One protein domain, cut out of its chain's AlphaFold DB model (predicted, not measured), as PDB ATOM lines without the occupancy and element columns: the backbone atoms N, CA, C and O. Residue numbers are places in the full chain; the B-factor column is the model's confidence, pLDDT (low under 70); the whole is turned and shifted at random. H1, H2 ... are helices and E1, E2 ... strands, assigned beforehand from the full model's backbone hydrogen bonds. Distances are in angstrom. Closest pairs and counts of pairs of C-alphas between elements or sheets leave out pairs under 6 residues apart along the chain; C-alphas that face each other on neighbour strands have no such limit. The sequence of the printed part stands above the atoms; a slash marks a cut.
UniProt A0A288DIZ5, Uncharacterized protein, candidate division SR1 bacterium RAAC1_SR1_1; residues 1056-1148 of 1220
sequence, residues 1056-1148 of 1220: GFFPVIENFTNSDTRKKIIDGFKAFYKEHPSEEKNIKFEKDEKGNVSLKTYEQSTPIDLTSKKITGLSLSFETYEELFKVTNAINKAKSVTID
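This is residues 1056 to 1148 of the 1220 residues of an uncharacterized protein of candidate division SR1 bacterium RAAC1_SR1_1 (UniProt A0A288DIZ5). A small, three-stranded antiparallel sheet has helices over one face: the long helix H3 runs slantwise over E2 and E3, and the short helix H1 covers E1. A second long helix, H2, lies off the sheet and packs near its middle, at Gly 1076, on the beginning of H3. The printed part has 93 residues with three named helices and three named strands, in the order H1 H2 E1 E2 E3 H3; the class is mixed, helices and strands. The sheet's order is E1 E2 E3. The whole is compact, with a radius of gyration of the C-alphas of 12.6 A, and spans 42 by 30 by 23 A.

H1, residues 1057 to 1061, is on the sheet of E1, residues 1092 to 1095, E2, residues 1101 to 1105, and E3, residues 1108 to 1113, over E1 at a height over the sheet of 8.0 A. Its closest C-alphas to E1 are those of Phe 1057 and Phe 1093, 5.2 A apart. H2, residues 1067 to 1083, is not on the sheet; it is close to H1 but not clearly touching, the closest C-alphas being those of Ile 1061 and Arg 1070, 6.3 A apart. The strands form a meander, each the antiparallel neighbour of the one before. In the hairpin E1 and E2, N 1094 and O 1102 are 2.9 A apart, within hydrogen-bond range; in the hairpin E2 and E3, N 1110 and O 1103 are 3.0 A apart, also within range. Residues 1112 to 1113 of E3 also pair, antiparallel, with residues 1118 to 1119. H3, residues 1129 to 1147, is on one face of the sheet at a height over the sheet of 7.7 A, and H3 and the sheet form two layers, a helix on one face of a sheet; H1 is on the same face as H3. It runs slantwise to the strands, at 50 degrees to E2 on the local plane; its closest C-alphas to E3 are those of Asn 1140 and Gln 1108, 5.1 A apart. With residues 1129 to 1134 alone it touches H2, at a steep tilt of 49 degrees, the same way; the closest C-alphas, of Gly 1076 and Glu 1130, are 4.2 A apart. H1 and H3 are apart. Every O i to N i+4 pair is within hydrogen-bond range in H1 and H2, and 13 of 15 in H3.

H1 begins at C-alpha 1057, (-27.264, 2.524, -9.059). H2 measures 24.7 A from first to last C-alpha, E3 16.7 A and E2 13.3 A. H3 measures 28.0 A and ends at C-alpha 1147, (-24.754, 4.298, 17.211).

The C-alphas farthest apart, of Ser 1067 and Asp 1148, are 42.0 A apart. The printed part has no cut. The link from E3 to H3, residues 1114 to 1128, is long. The mean pLDDT of the printed part is 71.6; 43 residues are under 70, among them 1056 to 1071, 1081 to 1091 and 1144 to 1148.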
ATOM      1  N   GLY A1056     -28.878  -0.980  -6.965       56.78
ATOM      2  CA  GLY A1056     -29.761   0.173  -7.211       56.78
ATOM      3  C   GLY A1056     -29.172   1.376  -7.977       56.78
ATOM      4  O   GLY A1056     -29.916   2.300  -8.301       56.78
ATOM      5  N   PHE A1057     -27.885   1.377  -8.359       64.12
ATOM      6  CA  PHE A1057     -27.264   2.524  -9.059       64.12
ATOM      7  C   PHE A1057     -27.811   2.764 -10.478       64.12
ATOM      8  O   PHE A1057     -28.094   3.901 -10.855       64.12
ATOM      9  N   PHE A1058     -27.999   1.706 -11.274       59.34
ATOM     10  CA  PHE A1058     -28.455   1.830 -12.667       59.34
ATOM     11  C   PHE A1058     -29.904   2.309 -12.844       59.34
ATOM     12  O   PHE A1058     -30.101   3.255 -13.608       59.34
ATOM     13  N   PRO A1059     -30.899   1.776 -12.108       61.50
ATOM     14  CA  PRO A1059     -32.269   2.301 -12.137       61.50
ATOM     15  C   PRO A1059     -32.354   3.800 -11.809       61.50
ATOM     16  O   PRO A1059     -33.247   4.506 -12.280       61.50
ATOM     17  N   VAL A1060     -31.407   4.308 -11.012       65.31
ATOM     18  CA  VAL A1060     -31.285   5.732 -10.701       65.31
ATOM     19  C   VAL A1060     -30.746   6.522 -11.899       65.31
ATOM     20  O   VAL A1060     -31.360   7.523 -12.281       65.31
ATOM     21  N   ILE A1061     -29.653   6.074 -12.531       65.19
ATOM     22  CA  ILE A1061     -29.025   6.800 -13.651       65.19
ATOM     23  C   ILE A1061     -29.763   6.655 -14.994       65.19
ATOM     24  O   ILE A1061     -29.608   7.511 -15.869       65.19
ATOM     25  N   GLU A1062     -30.602   5.628 -15.169       59.88
ATOM     26  CA  GLU A1062     -31.424   5.435 -16.373       59.88
ATOM     27  C   GLU A1062     -32.453   6.552 -16.598       59.88
ATOM     28  O   GLU A1062     -32.802   6.839 -17.744       59.88
ATOM     29  N   ASN A1063     -32.851   7.258 -15.535       61.31
ATOM     30  CA  ASN A1063     -33.773   8.397 -15.620       61.31
ATOM     31  C   ASN A1063     -33.125   9.663 -16.213       61.31
ATOM     32  O   ASN A1063     -33.827  10.605 -16.574       61.31
ATOM     33  N   PHE A1064     -31.792   9.706 -16.340       61.12
ATOM     34  CA  PHE A1064     -31.094  10.826 -16.969       61.12
ATOM     35  C   PHE A1064     -31.040  10.608 -18.480       61.12
ATOM     36  O   PHE A1064     -30.310   9.741 -18.964       61.12
ATOM     37  N   THR A1065     -31.801  11.405 -19.229       50.16
ATOM     38  CA  THR A1065     -31.874  11.353 -20.701       50.16
ATOM     39  C   THR A1065     -30.614  11.891 -21.391       50.16
ATOM     40  O   THR A1065     -30.358  11.564 -22.547       50.16
ATOM     41  N   ASN A1066     -29.797  12.686 -20.691       68.06
ATOM     42  CA  ASN A1066     -28.555  13.256 -21.212       68.06
ATOM     43  C   ASN A1066     -27.367  12.284 -21.034       68.06
ATOM     44  O   ASN A1066     -26.944  12.006 -19.906       68.06
ATOM     45  N   SER A1067     -26.804  11.808 -22.151       52.44
ATOM     46  CA  SER A1067     -25.702  10.832 -22.186       52.44
ATOM     47  C   SER A1067     -24.421  11.323 -21.505       52.44
ATOM     48  O   SER A1067     -23.776  10.552 -20.796       52.44
ATOM     49  N   ASP A1068     -24.074  12.604 -21.649       64.75
ATOM     50  CA  ASP A1068     -22.856  13.180 -21.062       64.75
ATOM     51  C   ASP A1068     -22.961  13.300 -19.544       64.75
ATOM     52  O   ASP A1068     -21.992  13.081 -18.816       64.75
ATOM     53  N   THR A1069     -24.151  13.633 -19.048       67.12
ATOM     54  CA  THR A1069     -24.426  13.706 -17.609       67.12
ATOM     55  C   THR A1069     -24.362  12.314 -16.995       67.12
ATOM     56  O   THR A1069     -23.676  12.117 -15.993       67.12
ATOM     57  N   ARG A1070     -24.976  11.321 -17.652       67.00
ATOM     58  CA  ARG A1070     -24.901   9.913 -17.248       67.00
ATOM     59  C   ARG A1070     -23.452   9.423 -17.200       67.00
ATOM     60  O   ARG A1070     -23.042   8.834 -16.203       67.00
ATOM     61  N   LYS A1071     -22.656   9.731 -18.228       66.81
ATOM     62  CA  LYS A1071     -21.230   9.389 -18.286       66.81
ATOM     63  C   LYS A1071     -20.437  10.017 -17.137       66.81
ATOM     64  O   LYS A1071     -19.710   9.310 -16.453       66.81
ATOM     65  N   LYS A1072     -20.641  11.307 -16.851       74.69
ATOM     66  CA  LYS A1072     -19.976  12.004 -15.732       74.69
ATOM     67  C   LYS A1072     -20.334  11.416 -14.363       74.69
ATOM     68  O   LYS A1072     -19.464  11.351 -13.497       74.69
ATOM     69  N   ILE A1073     -21.583  10.989 -14.164       74.19
ATOM     70  CA  ILE A1073     -22.015  10.309 -12.931       74.19
ATOM     71  C   ILE A1073     -21.312   8.950 -12.799       74.19
ATOM     72  O   ILE A1073     -20.760   8.648 -11.741       74.19
ATOM     73  N   ILE A1074     -21.278   8.158 -13.880       68.56
ATOM     74  CA  ILE A1074     -20.600   6.853 -13.922       68.56
ATOM     75  C   ILE A1074     -19.098   7.004 -13.660       68.56
ATOM     76  O   ILE A1074     -18.541   6.262 -12.853       68.56
ATOM     77  N   ASP A1075     -18.439   7.959 -14.312       72.19
ATOM     78  CA  ASP A1075     -17.000   8.182 -14.167       72.19
ATOM     79  C   ASP A1075     -16.649   8.667 -12.753       72.19
ATOM     80  O   ASP A1075     -15.692   8.172 -12.156       72.19
ATOM     81  N   GLY A1076     -17.468   9.549 -12.170       74.81
ATOM     82  CA  GLY A1076     -17.312   9.970 -10.776       74.81
ATOM     83  C   GLY A1076     -17.501   8.823  -9.782       74.81
ATOM     84  O   GLY A1076     -16.746   8.715  -8.817       74.81
ATOM     85  N   PHE A1077     -18.454   7.922 -10.039       77.00
ATOM     86  CA  PHE A1077     -18.643   6.727  -9.217       77.00
ATOM     87  C   PHE A1077     -17.466   5.752  -9.350       77.00
ATOM     88  O   PHE A1077     -16.956   5.271  -8.342       77.00
ATOM     89  N   LYS A1078     -16.965   5.510 -10.571       68.38
ATOM     90  CA  LYS A1078     -15.770   4.679 -10.815       68.38
ATOM     91  C   LYS A1078     -14.534   5.223 -10.099       68.38
ATOM     92  O   LYS A1078     -13.765   4.436  -9.546       68.38
ATOM     93  N   ALA A1079     -14.338   6.541 -10.115       71.69
ATOM     94  CA  ALA A1079     -13.220   7.193  -9.441       71.69
ATOM     95  C   ALA A1079     -13.318   7.044  -7.913       71.69
ATOM     96  O   ALA A1079     -12.381   6.542  -7.295       71.69
ATOM     97  N   PHE A1080     -14.491   7.332  -7.334       78.62
ATOM     98  CA  PHE A1080     -14.794   7.061  -5.923       78.62
ATOM     99  C   PHE A1080     -14.502   5.599  -5.549       78.62
ATOM    100  O   PHE A1080     -13.805   5.314  -4.576       78.62
ATOM    101  N   TYR A1081     -14.962   4.660  -6.370       67.31
ATOM    102  CA  TYR A1081     -14.819   3.232  -6.114       67.31
ATOM    103  C   TYR A1081     -13.361   2.746  -6.171       67.31
ATOM    104  O   TYR A1081     -12.957   1.863  -5.415       67.31
ATOM    105  N   LYS A1082     -12.545   3.332  -7.055       68.75
ATOM    106  CA  LYS A1082     -11.114   3.017  -7.176       68.75
ATOM    107  C   LYS A1082     -10.337   3.361  -5.900       68.75
ATOM    108  O   LYS A1082      -9.356   2.684  -5.597       68.75
ATOM    109  N   GLU A1083     -10.767   4.385  -5.168       63.97
ATOM    110  CA  GLU A1083     -10.126   4.823  -3.923       63.97
ATOM    111  C   GLU A1083     -10.631   4.090  -2.672       63.97
ATOM    112  O   GLU A1083      -9.898   4.012  -1.686       63.97
ATOM    113  N   HIS A1084     -11.828   3.492  -2.718       62.78
ATOM    114  CA  HIS A1084     -12.452   2.806  -1.576       62.78
ATOM    115  C   HIS A1084     -12.752   1.304  -1.822       62.78
ATOM    116  O   HIS A1084     -13.860   0.837  -1.545       62.78
ATOM    117  N   PRO A1085     -11.778   0.486  -2.280       55.25
ATOM    118  CA  PRO A1085     -11.994  -0.917  -2.659       55.25
ATOM    119  C   PRO A1085     -12.200  -1.879  -1.476       55.25
ATOM    120  O   PRO A1085     -12.347  -3.077  -1.686       55.25
ATOM    121  N   SER A1086     -12.154  -1.415  -0.226       49.06
ATOM    122  CA  SER A1086     -12.478  -2.225   0.961       49.06
ATOM    123  C   SER A1086     -13.955  -2.148   1.353       49.06
ATOM    124  O   SER A1086     -14.407  -2.913   2.199       49.06
ATOM    125  N   GLU A1087     -14.707  -1.221   0.759       57.19
ATOM    126  CA  GLU A1087     -16.090  -0.895   1.132       57.19
ATOM    127  C   GLU A1087     -17.112  -1.522   0.155       57.19
ATOM    128  O   GLU A1087     -18.313  -1.276   0.257       57.19
ATOM    129  N   GLU A1088     -16.628  -2.383  -0.759       52.44
ATOM    130  CA  GLU A1088     -17.319  -2.913  -1.952       52.44
ATOM    131  C   GLU A1088     -18.682  -3.567  -1.689       52.44
ATOM    132  O   GLU A1088     -19.535  -3.550  -2.567       52.44
ATOM    133  N   LYS A1089     -18.911  -4.143  -0.504       52.00
ATOM    134  CA  LYS A1089     -20.152  -4.884  -0.203       52.00
ATOM    135  C   LYS A1089     -21.262  -4.039   0.422       52.00
ATOM    136  O   LYS A1089     -22.386  -4.517   0.538       52.00
ATOM    137  N   ASN A1090     -20.958  -2.803   0.815       59.81
ATOM    138  CA  ASN A1090     -21.858  -1.992   1.636       59.81
ATOM    139  C   ASN A1090     -22.381  -0.743   0.917       59.81
ATOM    140  O   ASN A1090     -23.088   0.035   1.550       59.81
ATOM    141  N   ILE A1091     -22.052  -0.536  -0.364       68.44
ATOM    142  CA  ILE A1091     -22.488   0.633  -1.140       68.44
ATOM    143  C   ILE A1091     -23.772   0.303  -1.911       68.44
ATOM    144  O   ILE A1091     -23.765  -0.545  -2.802       68.44
ATOM    145  N   LYS A1092     -24.874   0.996  -1.599       76.12
ATOM    146  CA  LYS A1092     -26.159   0.884  -2.310       76.12
ATOM    147  C   LYS A1092     -26.710   2.260  -2.669       76.12
ATOM    148  O   LYS A1092     -26.502   3.220  -1.933       76.12
ATOM    149  N   PHE A1093     -27.432   2.349  -3.780       77.69
ATOM    150  CA  PHE A1093     -28.256   3.512  -4.101       77.69
ATOM    151  C   PHE A1093     -29.715   3.137  -3.887       77.69
ATOM    152  O   PHE A1093     -30.224   2.223  -4.530       77.69
ATOM    153  N   GLU A1094     -30.386   3.835  -2.983       78.00
ATOM    154  CA  GLU A1094     -31.804   3.631  -2.708       78.00
ATOM    155  C   GLU A1094     -32.600   4.772  -3.355       78.00
ATOM    156  O   GLU A1094     -32.120   5.902  -3.476       78.00
ATOM    157  N   LYS A1095     -33.811   4.465  -3.820       74.31
ATOM    158  CA  LYS A1095     -34.750   5.453  -4.351       74.31
ATOM    159  C   LYS A1095     -36.011   5.397  -3.500       74.31
ATOM    160  O   LYS A1095     -36.581   4.319  -3.351       74.31
ATOM    161  N   ASP A1096     -36.413   6.523  -2.921       69.94
ATOM    162  CA  ASP A1096     -37.659   6.588  -2.153       69.94
ATOM    163  C   ASP A1096     -38.892   6.607  -3.079       69.94
ATOM    164  O   ASP A1096     -38.785   6.766  -4.299       69.94
ATOM    165  N   GLU A1097     -40.088   6.461  -2.501       60.09
ATOM    166  CA  GLU A1097     -41.367   6.465  -3.236       60.09
ATOM    167  C   GLU A1097     -41.626   7.771  -4.012       60.09
ATOM    168  O   GLU A1097     -42.429   7.800  -4.943       60.09
ATOM    169  N   LYS A1098     -40.932   8.861  -3.656       61.75
ATOM    170  CA  LYS A1098     -41.011  10.173  -4.317       61.75
ATOM    171  C   LYS A1098     -39.931  10.354  -5.386       61.75
ATOM    172  O   LYS A1098     -39.891  11.382  -6.059       61.75
ATOM    173  N   GLY A1099     -39.077   9.352  -5.568       63.59
ATOM    174  CA  GLY A1099     -38.016   9.318  -6.553       63.59
ATOM    175  C   GLY A1099     -36.712   9.992  -6.133       63.59
ATOM    176  O   GLY A1099     -35.824  10.121  -6.981       63.59
ATOM    177  N   ASN A1100     -36.570  10.390  -4.867       75.81
ATOM    178  CA  ASN A1100     -35.321  10.931  -4.343       75.81
ATOM    179  C   ASN A1100     -34.295   9.813  -4.187       75.81
ATOM    180  O   ASN A1100     -34.623   8.699  -3.785       75.81
ATOM    181  N   VAL A1101     -33.045  10.132  -4.499       82.06
ATOM    182  CA  VAL A1101     -31.929   9.188  -4.457       82.06
ATOM    183  C   VAL A1101     -31.212   9.327  -3.121       82.06
ATOM    184  O   VAL A1101     -30.970  10.441  -2.662       82.06
ATOM    185  N   SER A1102     -30.804   8.221  -2.514       85.38
ATOM    186  CA  SER A1102     -29.863   8.217  -1.395       85.38
ATOM    187  C   SER A1102     -28.709   7.259  -1.646       85.38
ATOM    188  O   SER A1102     -28.854   6.231  -2.305       85.38
ATOM    189  N   LEU A1103     -27.534   7.618  -1.127       86.38
ATOM    190  CA  LEU A1103     -26.380   6.731  -1.064       86.38
ATOM    191  C   LEU A1103     -26.340   6.096   0.322       86.38
ATOM    192  O   LEU A1103     -26.208   6.794   1.335       86.38
ATOM    193  N   LYS A1104     -26.411   4.771   0.355       82.25
ATOM    194  CA  LYS A1104     -26.281   3.970   1.561       82.25
ATOM    195  C   LYS A1104     -24.903   3.342   1.636       82.25
ATOM    196  O   LYS A1104     -24.509   2.608   0.735       82.25
ATOM    197  N   THR A1105     -24.189   3.637   2.715       79.88
ATOM    198  CA  THR A1105     -22.915   3.010   3.079       79.88
ATOM    199  C   THR A1105     -22.869   2.810   4.586       79.88
ATOM    200  O   THR A1105     -23.487   3.572   5.320       79.88
ATOM    201  N   TYR A1106     -22.181   1.771   5.071       74.94
ATOM    202  CA  TYR A1106     -22.101   1.475   6.515       74.94
ATOM    203  C   TYR A1106     -23.478   1.385   7.209       74.94
ATOM    204  O   TYR A1106     -23.647   1.890   8.313       74.94
ATOM    205  N   GLU A1107     -24.479   0.816   6.525       76.44
ATOM    206  CA  GLU A1107     -25.890   0.740   6.965       76.44
ATOM    207  C   GLU A1107     -26.615   2.089   7.128       76.44
ATOM    208  O   GLU A1107     -27.811   2.122   7.405       76.44
ATOM    209  N   GLN A1108     -25.939   3.204   6.859       80.06
ATOM    210  CA  GLN A1108     -26.480   4.556   6.946       80.06
ATOM    211  C   GLN A1108     -26.854   5.068   5.560       80.06
ATOM    212  O   GLN A1108     -26.096   4.895   4.609       80.06
ATOM    213  N   SER A1109     -28.015   5.712   5.443       84.31
ATOM    214  CA  SER A1109     -28.509   6.285   4.186       84.31
ATOM    215  C   SER A1109     -28.407   7.810   4.249       84.31
ATOM    216  O   SER A1109     -28.827   8.439   5.228       84.31
ATOM    217  N   THR A1110     -27.824   8.423   3.218       84.94
ATOM    218  CA  THR A1110     -27.767   9.883   3.078       84.94
ATOM    219  C   THR A1110     -28.357  10.291   1.728       84.94
ATOM    220  O   THR A1110     -27.851   9.854   0.690       84.94
ATOM    221  N   PRO A1111     -29.431  11.103   1.711       86.62
ATOM    222  CA  PRO A1111     -30.061  11.540   0.471       86.62
ATOM    223  C   PRO A1111     -29.158  12.472  -0.346       86.62
ATOM    224  O   PRO A1111     -28.498  13.356   0.203       86.62
ATOM    225  N   ILE A1112     -29.145  12.297  -1.664       87.50
ATOM    226  CA  ILE A1112     -28.336  13.064  -2.614       87.50
ATOM    227  C   ILE A1112     -29.164  13.497  -3.826       87.50
ATOM    228  O   ILE A1112     -30.056  12.790  -4.290       87.50
ATOM    229  N   ASP A1113     -28.817  14.646  -4.391       85.19
ATOM    230  CA  ASP A1113     -29.327  15.122  -5.670       85.19
ATOM    231  C   ASP A1113     -28.213  15.053  -6.720       85.19
ATOM    232  O   ASP A1113     -27.283  15.864  -6.746       85.19
ATOM    233  N   LEU A1114     -28.325  14.068  -7.612       83.81
ATOM    234  CA  LEU A1114     -27.394  13.851  -8.720       83.81
ATOM    235  C   LEU A1114     -27.529  14.905  -9.835       83.81
ATOM    236  O   LEU A1114     -26.615  15.065 -10.644       83.81
ATOM    237  N   THR A1115     -28.631  15.652  -9.892       81.62
ATOM    238  CA  THR A1115     -28.815  16.726 -10.876       81.62
ATOM    239  C   THR A1115     -28.048  17.971 -10.448       81.62
ATOM    240  O   THR A1115     -27.297  18.541 -11.237       81.62
ATOM    241  N   SER A1116     -28.198  18.373  -9.183       81.88
ATOM    242  CA  SER A1116     -27.534  19.566  -8.640       81.88
ATOM    243  C   SER A1116     -26.191  19.291  -7.956       81.88
ATOM    244  O   SER A1116     -25.527  20.239  -7.533       81.88
ATOM    245  N   LYS A1117     -25.771  18.019  -7.887       87.50
ATOM    246  CA  LYS A1117     -24.571  17.539  -7.180       87.50
ATOM    247  C   LYS A1117     -24.565  17.960  -5.710       87.50
ATOM    248  O   LYS A1117     -23.577  18.511  -5.227       87.50
ATOM    249  N   LYS A1118     -25.677  17.746  -5.008       86.00
ATOM    250  CA  LYS A1118     -25.854  18.159  -3.606       86.00
ATOM    251  C   LYS A1118     -26.172  16.982  -2.700       86.00
ATOM    252  O   LYS A1118     -26.695  15.972  -3.155       86.00
ATOM    253  N   ILE A1119     -25.899  17.145  -1.411       81.94
ATOM    254  CA  ILE A1119     -26.456  16.277  -0.369       81.94
ATOM    255  C   ILE A1119     -27.754  16.921   0.107       81.94
ATOM    256  O   ILE A1119     -27.754  18.068   0.539       81.94
ATOM    257  N   THR A1120     -28.881  16.229   0.002       75.56
ATOM    258  CA  THR A1120     -30.177  16.834   0.327       75.56
ATOM    259  C   THR A1120     -30.284  17.032   1.841       75.56
ATOM    260  O   THR A1120     -30.059  16.103   2.612       75.56
ATOM    261  N   GLY A1121     -30.605  18.254   2.279       66.19
ATOM    262  CA  GLY A1121     -30.680  18.627   3.701       66.19
ATOM    263  C   GLY A1121     -29.385  19.197   4.294       66.19
ATOM    264  O   GLY A1121     -29.422  19.772   5.375       66.19
ATOM    265  N   LEU A1122     -28.262  19.125   3.574       62.28
ATOM    266  CA  LEU A1122     -27.032  19.851   3.894       62.28
ATOM    267  C   LEU A1122     -26.777  20.811   2.731       62.28
ATOM    268  O   LEU A1122     -26.761  20.380   1.586       62.28
ATOM    269  N   SER A1123     -26.592  22.111   2.962       68.88
ATOM    270  CA  SER A1123     -26.376  23.110   1.891       68.88
ATOM    271  C   SER A1123     -25.007  22.976   1.187       68.88
ATOM    272  O   SER A1123     -24.332  23.966   0.920       68.88
ATOM    273  N   LEU A1124     -24.574  21.747   0.898       68.00
ATOM    274  CA  LEU A1124     -23.307  21.355   0.304       68.00
ATOM    275  C   LEU A1124     -23.535  20.940  -1.150       68.00
ATOM    276  O   LEU A1124     -24.274  19.994  -1.426       68.00
ATOM    277  N   SER A1125     -22.883  21.647  -2.072       77.69
ATOM    278  CA  SER A1125     -22.805  21.309  -3.496       77.69
ATOM    279  C   SER A1125     -21.373  21.009  -3.899       77.69
ATOM    280  O   SER A1125     -20.459  21.687  -3.432       77.69
ATOM    281  N   PHE A1126     -21.195  20.062  -4.812       84.44
ATOM    282  CA  PHE A1126     -19.882  19.585  -5.236       84.44
ATOM    283  C   PHE A1126     -19.627  19.881  -6.713       84.44
ATOM    284  O   PHE A1126     -20.541  19.847  -7.543       84.44
ATOM    285  N   GLU A1127     -18.370  20.158  -7.054       79.44
ATOM    286  CA  GLU A1127     -17.967  20.395  -8.443       79.44
ATOM    287  C   GLU A1127     -17.959  19.080  -9.234       79.44
ATOM    288  O   GLU A1127     -18.389  19.036 -10.396       79.44
ATOM    289  N   THR A1128     -17.569  17.981  -8.584       84.62
ATOM    290  CA  THR A1128     -17.503  16.643  -9.183       84.62
ATOM    291  C   THR A1128     -18.435  15.636  -8.502       84.62
ATOM    292  O   THR A1128     -18.783  15.751  -7.329       84.62
ATOM    293  N   TYR A1129     -18.849  14.611  -9.256       84.31
ATOM    294  CA  TYR A1129     -19.630  13.493  -8.710       84.31
ATOM    295  C   TYR A1129     -18.803  12.616  -7.764       84.31
ATOM    296  O   TYR A1129     -19.334  12.073  -6.803       84.31
ATOM    297  N   GLU A1130     -17.498  12.520  -8.006       85.75
ATOM    298  CA  GLU A1130     -16.563  11.816  -7.132       85.75
ATOM    299  C   GLU A1130     -16.522  12.437  -5.727       85.75
ATOM    300  O   GLU A1130     -16.641  11.717  -4.736       85.75
ATOM    301  N   GLU A1131     -16.415  13.765  -5.627       79.69
ATOM    302  CA  GLU A1131     -16.448  14.479  -4.343       79.69
ATOM    303  C   GLU A1131     -17.779  14.289  -3.618       79.69
ATOM    304  O   GLU A1131     -17.779  14.005  -2.420       79.69
ATOM    305  N   LEU A1132     -18.901  14.376  -4.345       88.06
ATOM    306  CA  LEU A1132     -20.227  14.105  -3.789       88.06
ATOM    307  C   LEU A1132     -20.266  12.720  -3.129       88.06
ATOM    308  O   LEU A1132     -20.683  12.606  -1.976       88.06
ATOM    309  N   PHE A1133     -19.798  11.674  -3.815       87.94
ATOM    310  CA  PHE A1133     -19.800  10.315  -3.266       87.94
ATOM    311  C   PHE A1133     -18.832  10.148  -2.089       87.94
ATOM    312  O   PHE A1133     -19.222   9.571  -1.074       87.94
ATOM    313  N   LYS A1134     -17.618  10.715  -2.159       82.56
ATOM    314  CA  LYS A1134     -16.637  10.677  -1.055       82.56
ATOM    315  C   LYS A1134     -17.176  11.328   0.217       82.56
ATOM    316  O   LYS A1134     -17.090  10.737   1.294       82.56
ATOM    317  N   VAL A1135     -17.751  12.527   0.103       80.56
ATOM    318  CA  VAL A1135     -18.275  13.261   1.266       80.56
ATOM    319  C   VAL A1135     -19.517  12.579   1.832       80.56
ATOM    320  O   VAL A1135     -19.630  12.428   3.048       80.56
ATOM    321  N   THR A1136     -20.407  12.083   0.971       82.38
ATOM    322  CA  THR A1136     -21.592  11.328   1.408       82.38
ATOM    323  C   THR A1136     -21.198  10.049   2.156       82.38
ATOM    324  O   THR A1136     -21.752   9.748   3.212       82.38
ATOM    325  N   ASN A1137     -20.177   9.338   1.671       83.56
ATOM    326  CA  ASN A1137     -19.645   8.153   2.332       83.56
ATOM    327  C   ASN A1137     -19.016   8.463   3.703       83.56
ATOM    328  O   ASN A1137     -19.232   7.735   4.671       83.56
ATOM    329  N   ALA A1138     -18.283   9.575   3.814       76.81
ATOM    330  CA  ALA A1138     -17.713  10.025   5.083       76.81
ATOM    331  C   ALA A1138     -18.796  10.373   6.123       76.81
ATOM    332  O   ALA A1138     -18.643  10.039   7.298       76.81
ATOM    333  N   ILE A1139     -19.906  10.985   5.694       76.81
ATOM    334  CA  ILE A1139     -21.061  11.278   6.559       76.81
ATOM    335  C   ILE A1139     -21.690   9.986   7.081       76.81
ATOM    336  O   ILE A1139     -21.915   9.852   8.282       76.81
ATOM    337  N   ASN A1140     -21.936   9.020   6.198       81.19
ATOM    338  CA  ASN A1140     -22.488   7.722   6.577       81.19
ATOM    339  C   ASN A1140     -21.584   6.977   7.573       81.19
ATOM    340  O   ASN A1140     -22.065   6.467   8.582       81.19
ATOM    341  N   LYS A1141     -20.264   7.001   7.356       77.50
ATOM    342  CA  LYS A1141     -19.281   6.429   8.285       77.50
ATOM    343  C   LYS A1141     -19.283   7.113   9.656       77.50
ATOM    344  O   LYS A1141     -19.118   6.458  10.679       77.50
ATOM    345  N   ALA A1142     -19.454   8.433   9.701       68.50
ATOM    346  CA  ALA A1142     -19.546   9.161  10.966       68.50
ATOM    347  C   ALA A1142     -20.835   8.815  11.733       68.50
ATOM    348  O   ALA A1142     -20.794   8.622  12.950       68.50
ATOM    349  N   LYS A1143     -21.964   8.680  11.021       70.75
ATOM    350  CA  LYS A1143     -23.245   8.241  11.595       70.75
ATOM    351  C   LYS A1143     -23.138   6.839  12.207       70.75
ATOM    352  O   LYS A1143     -23.562   6.653  13.343       70.75
ATOM    353  N   SER A1144     -22.503   5.884  11.519       66.62
ATOM    354  CA  SER A1144     -22.403   4.499  12.005       66.62
ATOM    355  C   SER A1144     -21.586   4.369  13.299       66.62
ATOM    356  O   SER A1144     -21.948   3.603  14.180       66.62
ATOM    357  N   VAL A1145     -20.524   5.168  13.469       58.09
ATOM    358  CA  VAL A1145     -19.673   5.159  14.681       58.09
ATOM    359  C   VAL A1145     -20.384   5.737  15.916       58.09
ATOM    360  O   VAL A1145     -19.959   5.496  17.045       58.09
ATOM    361  N   THR A1146     -21.454   6.511  15.726       50.84
ATOM    362  CA  THR A1146     -22.173   7.166  16.831       50.84
ATOM    363  C   THR A1146     -23.186   6.221  17.495       50.84
ATOM    364  O   THR A1146     -23.410   6.333  18.694       50.84
ATOM    365  N   ILE A1147     -23.717   5.243  16.751       46.09
ATOM    366  CA  ILE A1147     -24.754   4.298  17.211       46.09
ATOM    367  C   ILE A1147     -24.173   3.175  18.092       46.09
ATOM    368  O   ILE A1147     -24.807   2.760  19.058       46.09
ATOM    369  N   ASP A1148     -22.925   2.750  17.859       38.62
ATOM    370  CA  ASP A1148     -22.256   1.700  18.657       38.62
ATOM    371  C   ASP A1148     -21.981   2.089  20.127       38.62
ATOM    372  O   ASP A1148     -21.534   1.260  20.918       38.62
TER     373      ASP A1148